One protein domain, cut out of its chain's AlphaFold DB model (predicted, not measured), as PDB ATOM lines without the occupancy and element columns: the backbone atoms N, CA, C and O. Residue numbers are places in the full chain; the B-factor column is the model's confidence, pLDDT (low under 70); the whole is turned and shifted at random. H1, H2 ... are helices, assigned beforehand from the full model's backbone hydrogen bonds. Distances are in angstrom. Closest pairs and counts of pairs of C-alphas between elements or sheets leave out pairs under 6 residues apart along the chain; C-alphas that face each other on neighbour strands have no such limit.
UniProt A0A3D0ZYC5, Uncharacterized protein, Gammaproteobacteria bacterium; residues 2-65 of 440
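What this domain is: This is residues 2 to 65 of the 440 residues of an uncharacterized protein of Gammaproteobacteria bacterium (UniProt A0A3D0ZYC5). One long helix, H2, makes one side of a flat, loose model, and its last residues, 56 to 65, stick out free. Beside its beginning, the long link of residues 8 to 40 loops round the short helix H1 in a wide ring. The printed part has 64 residues with two named helices, H1 then H2, and no named strand; its class is all helix, though named elements hold under half of the residues, 31 of 64. The radius of gyration of the C-alphas is 14.0 A, and the spans are 48 by 28 by 13 A.

How they stand to each other: H2, residues 41 to 65, and H1, residues 2 to 7, are close but not clearly touching; their closest C-alphas, those of Ala 41 and Leu 2, are 7.0 A apart. Their lines are about perpendicular, at 85 degrees. In H1 every O i to N i+4 pair is within hydrogen-bond range; in H2, 20 of 21 are.

Where its parts are: H2 runs 36.9 A from C-alpha 41 at (15.862, -39.034, -0.452) to C-alpha 65 at (42.186, -33.182, -25.586). H1 begins at C-alpha 2, (14.409, -40.728, -7.036), and measures 8.8 A.

The domain as a whole: The two C-alphas farthest apart, those of Ser 32 and Ile 65, are 48.2 A apart. The printed part has no cut. The link from H1 to H2 is long, 33 residues. The mean pLDDT of the printed part is 83.1; residues 35 to 38 and 62 to 65 are under 70.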
ATOM      1  N   LEU A   2      13.994 -39.324  -7.290       85.31
ATOM      2  CA  LEU A   2      14.409 -40.728  -7.036       85.31
ATOM      3  C   LEU A   2      13.377 -41.846  -7.306       85.31
ATOM      4  O   LEU A   2      13.740 -42.916  -7.786       85.31
ATOM      5  N   ILE A   3      12.090 -41.629  -7.026       85.12
ATOM      6  CA  ILE A   3      11.051 -42.643  -7.289       85.12
ATOM      7  C   ILE A   3      10.856 -42.836  -8.802       85.12
ATOM      8  O   ILE A   3      10.775 -43.964  -9.275       85.12
ATOM      9  N   ILE A   4      10.896 -41.747  -9.577       86.94
ATOM     10  CA  ILE A   4      10.841 -41.772 -11.046       86.94
ATOM     11  C   ILE A   4      12.049 -42.537 -11.608       86.94
ATOM     12  O   ILE A   4      11.897 -43.317 -12.543       86.94
ATOM     13  N   GLN A   5      13.235 -42.388 -11.012       87.06
ATOM     14  CA  GLN A   5      14.404 -43.197 -11.368       87.06
ATOM     15  C   GLN A   5      14.175 -44.691 -11.099       87.06
ATOM     16  O   GLN A   5      14.432 -45.516 -11.978       87.06
ATOM     17  N   ARG A   6      13.654 -45.040  -9.917       85.62
ATOM     18  CA  ARG A   6      13.412 -46.432  -9.502       85.62
ATOM     19  C   ARG A   6      12.362 -47.145 -10.362       85.62
ATOM     20  O   ARG A   6      12.542 -48.320 -10.663       85.62
ATOM     21  N   GLU A   7      11.330 -46.430 -10.809       87.94
ATOM     22  CA  GLU A   7      10.321 -46.931 -11.757       87.94
ATOM     23  C   GLU A   7      10.824 -46.989 -13.214       87.94
ATOM     24  O   GLU A   7      10.239 -47.675 -14.053       87.94
ATOM     25  N   ASN A   8      11.924 -46.297 -13.543       89.38
ATOM     26  CA  ASN A   8      12.455 -46.197 -14.908       89.38
ATOM     27  C   ASN A   8      13.970 -46.502 -15.013       89.38
ATOM     28  O   ASN A   8      14.705 -45.743 -15.654       89.38
ATOM     29  N   PRO A   9      14.468 -47.647 -14.502       86.44
ATOM     30  CA  PRO A   9      15.906 -47.955 -14.426       86.44
ATOM     31  C   PRO A   9      16.593 -48.155 -15.791       86.44
ATOM     32  O   PRO A   9      17.800 -48.361 -15.861       86.44
ATOM     33  N   ARG A  10      15.843 -48.122 -16.902       87.75
ATOM     34  CA  ARG A  10      16.397 -48.132 -18.269       87.75
ATOM     35  C   ARG A  10      16.618 -46.733 -18.846       87.75
ATOM     36  O   ARG A  10      17.435 -46.612 -19.763       87.75
ATOM     37  N   ALA A  11      15.908 -45.726 -18.334       89.62
ATOM     38  CA  ALA A  11      15.970 -44.342 -18.799       89.62
ATOM     39  C   ALA A  11      17.216 -43.620 -18.267       89.62
ATOM     40  O   ALA A  11      17.850 -42.877 -19.006       89.62
ATOM     41  N   PHE A  12      17.603 -43.893 -17.020       91.06
ATOM     42  CA  PHE A  12      18.785 -43.312 -16.384       91.06
ATOM     43  C   PHE A  12      20.033 -44.176 -16.621       91.06
ATOM     44  O   PHE A  12      19.967 -45.407 -16.621       91.06
ATOM     45  N   MET A  13      21.184 -43.544 -16.841       88.38
ATOM     46  CA  MET A  13      22.489 -44.207 -16.910       88.38
ATOM     47  C   MET A  13      23.140 -44.229 -15.526       88.38
ATOM     48  O   MET A  13      22.958 -43.307 -14.736       88.38
ATOM     49  N   ARG A  14      23.904 -45.291 -15.231       84.44
ATOM     50  CA  ARG A  14      24.635 -45.481 -13.957       84.44
ATOM     51  C   ARG A  14      23.777 -45.397 -12.676       84.44
ATOM     52  O   ARG A  14      24.334 -45.275 -11.600       84.44
ATOM     53  N   ASN A  15      22.448 -45.519 -12.776       86.62
ATOM     54  CA  ASN A  15      21.497 -45.281 -11.676       86.62
ATOM     55  C   ASN A  15      21.588 -43.863 -11.076       86.62
ATOM     56  O   ASN A  15      21.369 -43.689  -9.884       86.62
ATOM     57  N   ASN A  16      21.884 -42.857 -11.903       90.75
ATOM     58  CA  ASN A  16      22.048 -41.470 -11.474       90.75
ATOM     59  C   ASN A  16      20.930 -40.575 -12.053       90.75
ATOM     60  O   ASN A  16      20.624 -40.656 -13.245       90.75
ATOM     61  N   ILE A  17      20.275 -39.761 -11.215       90.38
ATOM     62  CA  ILE A  17      19.080 -38.969 -11.569       90.38
ATOM     63  C   ILE A  17      19.320 -37.939 -12.679       90.38
ATOM     64  O   ILE A  17      18.381 -37.610 -13.399       90.38
ATOM     65  N   ASN A  18      20.557 -37.471 -12.845       91.19
ATOM     66  CA  ASN A  18      20.913 -36.416 -13.797       91.19
ATOM     67  C   ASN A  18      21.247 -36.968 -15.195       91.19
ATOM     68  O   ASN A  18      21.382 -36.226 -16.161       91.19
ATOM     69  N   LEU A  19      21.378 -38.292 -15.320       90.06
ATOM     70  CA  LEU A  19      21.918 -38.972 -16.497       90.06
ATOM     71  C   LEU A  19      20.816 -39.651 -17.330       90.06
ATOM     72  O   LEU A  19      20.838 -40.862 -17.566       90.06
ATOM     73  N   LEU A  20      19.827 -38.865 -17.757       90.00
ATOM     74  CA  LEU A  20      18.689 -39.321 -18.561       90.00
ATOM     75  C   LEU A  20      19.077 -39.565 -20.035       90.00
ATOM     76  O   LEU A  20      19.733 -38.742 -20.665       90.00
ATOM     77  N   LYS A  21      18.627 -40.681 -20.619       89.19
ATOM     78  CA  LYS A  21      18.792 -40.979 -22.052       89.19
ATOM     79  C   LYS A  21      17.682 -40.353 -22.893       89.19
ATOM     80  O   LYS A  21      16.500 -40.647 -22.673       89.19
ATOM     81  N   VAL A  22      18.079 -39.622 -23.932       90.19
ATOM     82  CA  VAL A  22      17.207 -39.119 -25.008       90.19
ATOM     83  C   VAL A  22      16.313 -40.242 -25.567       90.19
ATOM     84  O   VAL A  22      16.739 -41.390 -25.693       90.19
ATOM     85  N   GLY A  23      15.048 -39.925 -25.865       87.75
ATOM     86  CA  GLY A  23      14.064 -40.876 -26.407       87.75
ATOM     87  C   GLY A  23      13.445 -41.854 -25.393       87.75
ATOM     88  O   GLY A  23      12.607 -42.677 -25.766       87.75
ATOM     89  N   SER A  24      13.808 -41.782 -24.107       87.38
ATOM     90  CA  SER A  24      13.230 -42.649 -23.071       87.38
ATOM     91  C   SER A  24      11.813 -42.223 -22.680       87.38
ATOM     92  O   SER A  24      11.610 -41.131 -22.157       87.38
ATOM     93  N   ARG A  25      10.826 -43.116 -22.837       89.12
ATOM     94  CA  ARG A  25       9.485 -42.914 -22.260       89.12
ATOM     95  C   ARG A  25       9.508 -43.175 -20.755       89.12
ATOM     96  O   ARG A  25       9.903 -44.259 -20.329       89.12
ATOM     97  N   LEU A  26       9.055 -42.190 -19.984       88.38
ATOM     98  CA  LEU A  26       9.131 -42.152 -18.526       88.38
ATOM     99  C   LEU A  26       7.758 -42.439 -17.895       88.38
ATOM    100  O   LEU A  26       6.750 -41.866 -18.300       88.38
ATOM    101  N   ARG A  27       7.711 -43.321 -16.894       88.38
ATOM    102  CA  ARG A  27       6.541 -43.563 -16.038       88.38
ATOM    103  C   ARG A  27       6.587 -42.621 -14.839       88.38
ATOM    104  O   ARG A  27       7.549 -42.665 -14.075       88.38
ATOM    105  N   ILE A  28       5.552 -41.807 -14.669       87.25
ATOM    106  CA  ILE A  28       5.387 -40.932 -13.503       87.25
ATOM    107  C   ILE A  28       4.595 -41.715 -12.434       87.25
ATOM    108  O   ILE A  28       3.553 -42.279 -12.775       87.25
ATOM    109  N   PRO A  29       5.080 -41.813 -11.180       82.56
ATOM    110  CA  PRO A  29       4.357 -42.457 -10.084       82.56
ATOM    111  C   PRO A  29       3.218 -41.563  -9.570       82.56
ATOM    112  O   PRO A  29       3.277 -40.341  -9.692       82.56
ATOM    113  N   ASP A  30       2.205 -42.175  -8.956       84.75
ATOM    114  CA  ASP A  30       1.124 -41.445  -8.287       84.75
ATOM    115  C   ASP A  30       1.607 -40.751  -6.996       84.75
ATOM    116  O   ASP A  30       2.552 -41.209  -6.345       84.75
ATOM    117  N   GLN A  31       0.949 -39.650  -6.619       76.94
ATOM    118  CA  GLN A  31       1.358 -38.766  -5.518       76.94
ATOM    119  C   GLN A  31       1.445 -39.501  -4.172       76.94
ATOM    120  O   GLN A  31       2.374 -39.270  -3.402       76.94
ATOM    121  N   SER A  32       0.548 -40.464  -3.946       73.50
ATOM    122  CA  SER A  32       0.510 -41.317  -2.750       73.50
ATOM    123  C   SER A  32       1.797 -42.120  -2.489       73.50
ATOM    124  O   SER A  32       2.057 -42.517  -1.359       73.50
ATOM    125  N   ILE A  33       2.636 -42.339  -3.509       71.25
ATOM    126  CA  ILE A  33       3.908 -43.079  -3.400       71.25
ATOM    127  C   ILE A  33       5.069 -42.144  -2.995       71.25
ATOM    128  O   ILE A  33       6.142 -42.610  -2.600       71.25
ATOM    129  N   ILE A  34       4.876 -40.823  -3.098       72.94
ATOM    130  CA  ILE A  34       5.927 -39.810  -2.931       72.94
ATOM    131  C   ILE A  34       6.159 -39.463  -1.454       72.94
ATOM    132  O   ILE A  34       7.311 -39.362  -1.028       72.94
ATOM    133  N   GLU A  35       5.086 -39.319  -0.674       66.69
ATOM    134  CA  GLU A  35       5.128 -38.806   0.706       66.69
ATOM    135  C   GLU A  35       5.880 -39.740   1.674       66.69
ATOM    136  O   GLU A  35       6.738 -39.288   2.432       66.69
ATOM    137  N   ASP A  36       5.653 -41.055   1.572       60.12
ATOM    138  CA  ASP A  36       6.220 -42.108   2.440       60.12
ATOM    139  C   ASP A  36       7.766 -42.198   2.452       60.12
ATOM    140  O   ASP A  36       8.337 -43.001   3.197       60.12
ATOM    141  N   ARG A  37       8.474 -41.473   1.571       67.31
ATOM    142  CA  ARG A  37       9.893 -41.740   1.246       67.31
ATOM    143  C   ARG A  37      10.800 -40.510   1.168       67.31
ATOM    144  O   ARG A  37      11.917 -40.622   0.667       67.31
ATOM    145  N   ILE A  38      10.354 -39.352   1.657       69.12
ATOM    146  CA  ILE A  38      11.104 -38.088   1.527       69.12
ATOM    147  C   ILE A  38      12.382 -38.065   2.393       69.12
ATOM    148  O   ILE A  38      13.404 -37.555   1.940       69.12
ATOM    149  N   GLY A  39      12.357 -38.645   3.601       74.12
ATOM    150  CA  GLY A  39      13.434 -38.501   4.598       74.12
ATOM    151  C   GLY A  39      14.831 -38.920   4.120       74.12
ATOM    152  O   GLY A  39      15.776 -38.144   4.233       74.12
ATOM    153  N   ASP A  40      14.954 -40.109   3.524       76.88
ATOM    154  CA  ASP A  40      16.243 -40.629   3.033       76.88
ATOM    155  C   ASP A  40      16.634 -40.056   1.652       76.88
ATOM    156  O   ASP A  40      17.762 -40.226   1.190       76.88
ATOM    157  N   ALA A  41      15.702 -39.393   0.956       80.75
ATOM    158  CA  ALA A  41      15.862 -39.034  -0.452       80.75
ATOM    159  C   ALA A  41      16.901 -37.926  -0.690       80.75
ATOM    160  O   ALA A  41      17.553 -37.920  -1.732       80.75
ATOM    161  N   ILE A  42      17.062 -36.993   0.252       86.19
ATOM    162  CA  ILE A  42      17.919 -35.806   0.076       86.19
ATOM    163  C   ILE A  42      19.407 -36.194   0.035       86.19
ATOM    164  O   ILE A  42      20.147 -35.715  -0.821       86.19
ATOM    165  N   ALA A  43      19.845 -37.103   0.912       87.50
ATOM    166  CA  ALA A  43      21.237 -37.557   0.952       87.50
ATOM    167  C   ALA A  43      21.640 -38.299  -0.337       87.50
ATOM    168  O   ALA A  43      22.700 -38.041  -0.904       87.50
ATOM    169  N   GLU A  44      20.757 -39.167  -0.833       87.31
ATOM    170  CA  GLU A  44      20.948 -39.921  -2.075       87.31
ATOM    171  C   GLU A  44      20.948 -38.998  -3.314       87.31
ATOM    172  O   GLU A  44      21.810 -39.138  -4.180       87.31
ATOM    173  N   VAL A  45      20.056 -37.995  -3.376       90.62
ATOM    174  CA  VAL A  45      20.085 -36.941  -4.416       90.62
ATOM    175  C   VAL A  45      21.434 -36.220  -4.424       90.62
ATOM    176  O   VAL A  45      22.050 -36.088  -5.479       90.62
ATOM    177  N   ASN A  46      21.927 -35.795  -3.258       91.12
ATOM    178  CA  ASN A  46      23.182 -35.051  -3.161       91.12
ATOM    179  C   ASN A  46      24.396 -35.901  -3.576       91.12
ATOM    180  O   ASN A  46      25.265 -35.403  -4.291       91.12
ATOM    181  N   SER A  47      24.420 -37.188  -3.214       91.50
ATOM    182  CA  SER A  47      25.444 -38.139  -3.674       91.50
ATOM    183  C   SER A  47      25.453 -38.262  -5.204       91.50
ATOM    184  O   SER A  47      26.499 -38.137  -5.842       91.50
ATOM    185  N   GLN A  48      24.279 -38.430  -5.823       92.75
ATOM    186  CA  GLN A  48      24.159 -38.534  -7.280       92.75
ATOM    187  C   GLN A  48      24.480 -37.204  -8.001       92.75
ATOM    188  O   GLN A  48      25.001 -37.216  -9.119       92.75
ATOM    189  N   ASN A  49      24.250 -36.050  -7.371       91.75
ATOM    190  CA  ASN A  49      24.666 -34.752  -7.913       91.75
ATOM    191  C   ASN A  49      26.198 -34.594  -7.925       91.75
ATOM    192  O   ASN A  49      26.751 -34.122  -8.919       91.75
ATOM    193  N   GLN A  50      26.895 -35.047  -6.877       92.31
ATOM    194  CA  GLN A  50      28.366 -35.027  -6.817       92.31
ATOM    195  C   GLN A  50      28.999 -35.948  -7.873       92.31
ATOM    196  O   GLN A  50      29.909 -35.533  -8.594       92.31
ATOM    197  N   GLU A  51      28.472 -37.166  -8.039       91.00
ATOM    198  CA  GLU A  51      28.871 -38.061  -9.135       91.00
ATOM    199  C   GLU A  51      28.697 -37.397 -10.510       91.00
ATOM    200  O   GLU A  51      29.604 -37.448 -11.346       91.00
ATOM    201  N   TYR A  52      27.551 -36.749 -10.750       92.12
ATOM    202  CA  TYR A  52      27.272 -36.080 -12.019       92.12
ATOM    203  C   TYR A  52      28.254 -34.934 -12.304       92.12
ATOM    204  O   TYR A  52      28.762 -34.843 -13.421       92.12
ATOM    205  N   ALA A  53      28.601 -34.126 -11.295       90.88
ATOM    206  CA  ALA A  53      29.609 -33.074 -11.427       90.88
ATOM    207  C   ALA A  53      30.980 -33.637 -11.856       90.88
ATOM    208  O   ALA A  53      31.572 -33.141 -12.814       90.88
ATOM    209  N   SER A  54      31.442 -34.724 -11.220       89.00
ATOM    210  CA  SER A  54      32.704 -35.398 -11.584       89.00
ATOM    211  C   SER A  54      32.697 -36.057 -12.969       89.00
ATOM    212  O   SER A  54      33.750 -36.242 -13.579       89.00
ATOM    213  N   PHE A  55      31.518 -36.414 -13.486       87.06
ATOM    214  CA  PHE A  55      31.383 -36.874 -14.864       87.06
ATOM    215  C   PHE A  55      31.443 -35.705 -15.851       87.06
ATOM    216  O   PHE A  55      32.199 -35.788 -16.816       87.06
ATOM    217  N   LYS A  56      30.707 -34.617 -15.586       88.88
ATOM    218  CA  LYS A  56      30.671 -33.427 -16.448       88.88
ATOM    219  C   LYS A  56      32.056 -32.791 -16.597       88.88
ATOM    220  O   LYS A  56      32.437 -32.446 -17.710       88.88
ATOM    221  N   SER A  57      32.827 -32.671 -15.512       86.12
ATOM    222  CA  SER A  57      34.197 -32.139 -15.589       86.12
ATOM    223  C   SER A  57      35.103 -33.012 -16.459       86.12
ATOM    224  O   SER A  57      35.792 -32.495 -17.332       86.12
ATOM    225  N   ARG A  58      35.047 -34.340 -16.292       84.50
ATOM    226  CA  ARG A  58      35.837 -35.279 -17.099       84.50
ATOM    227  C   ARG A  58      35.442 -35.280 -18.580       84.50
ATOM    228  O   ARG A  58      36.321 -35.383 -19.427       84.50
ATOM    229  N   GLU A  59      34.149 -35.197 -18.889       77.62
ATOM    230  CA  GLU A  59      33.646 -35.145 -20.269       77.62
ATOM    231  C   GLU A  59      34.172 -33.904 -21.008       77.62
ATOM    232  O   GLU A  59      34.611 -34.019 -22.150       77.62
ATOM    233  N   LEU A  60      34.248 -32.757 -20.321       72.81
ATOM    234  CA  LEU A  60      34.880 -31.538 -20.839       72.81
ATOM    235  C   LEU A  60      36.386 -31.734 -21.097       72.81
ATOM    236  O   LEU A  60      36.847 -31.456 -22.203       72.81
ATOM    237  N   THR A  61      37.143 -32.287 -20.137       70.81
ATOM    238  CA  THR A  61      38.591 -32.532 -20.313       70.81
ATOM    239  C   THR A  61      38.892 -33.513 -21.455       70.81
ATOM    240  O   THR A  61      39.903 -33.383 -22.143       70.81
ATOM    241  N   GLU A  62      38.031 -34.513 -21.675       62.56
ATOM    242  CA  GLU A  62      38.210 -35.504 -22.746       62.56
ATOM    243  C   GLU A  62      37.877 -34.912 -24.135       62.56
ATOM    244  O   GLU A  62      38.546 -35.246 -25.115       62.56
ATOM    245  N   LEU A  63      36.927 -33.968 -24.219       61.53
ATOM    246  CA  LEU A  63      36.633 -33.204 -25.442       61.53
ATOM    247  C   LEU A  63      37.752 -32.221 -25.816       61.53
ATOM    248  O   LEU A  63      38.089 -32.103 -26.997       61.53
ATOM    249  N   GLU A  64      38.337 -31.538 -24.833       54.19
ATOM    250  CA  GLU A  64      39.412 -30.554 -25.028       54.19
ATOM    251  C   GLU A  64      40.682 -31.206 -25.604       54.19
ATOM    252  O   GLU A  64      41.253 -30.732 -26.587       54.19
ATOM    253  N   ILE A  65      41.061 -32.376 -25.077       57.09
ATOM    254  CA  ILE A  65      42.186 -33.182 -25.586       57.09
ATOM    255  C   ILE A  65      41.909 -33.718 -27.008       57.09
ATOM    256  O   ILE A  65      42.844 -33.960 -27.773       57.09
TER     257      ILE A  65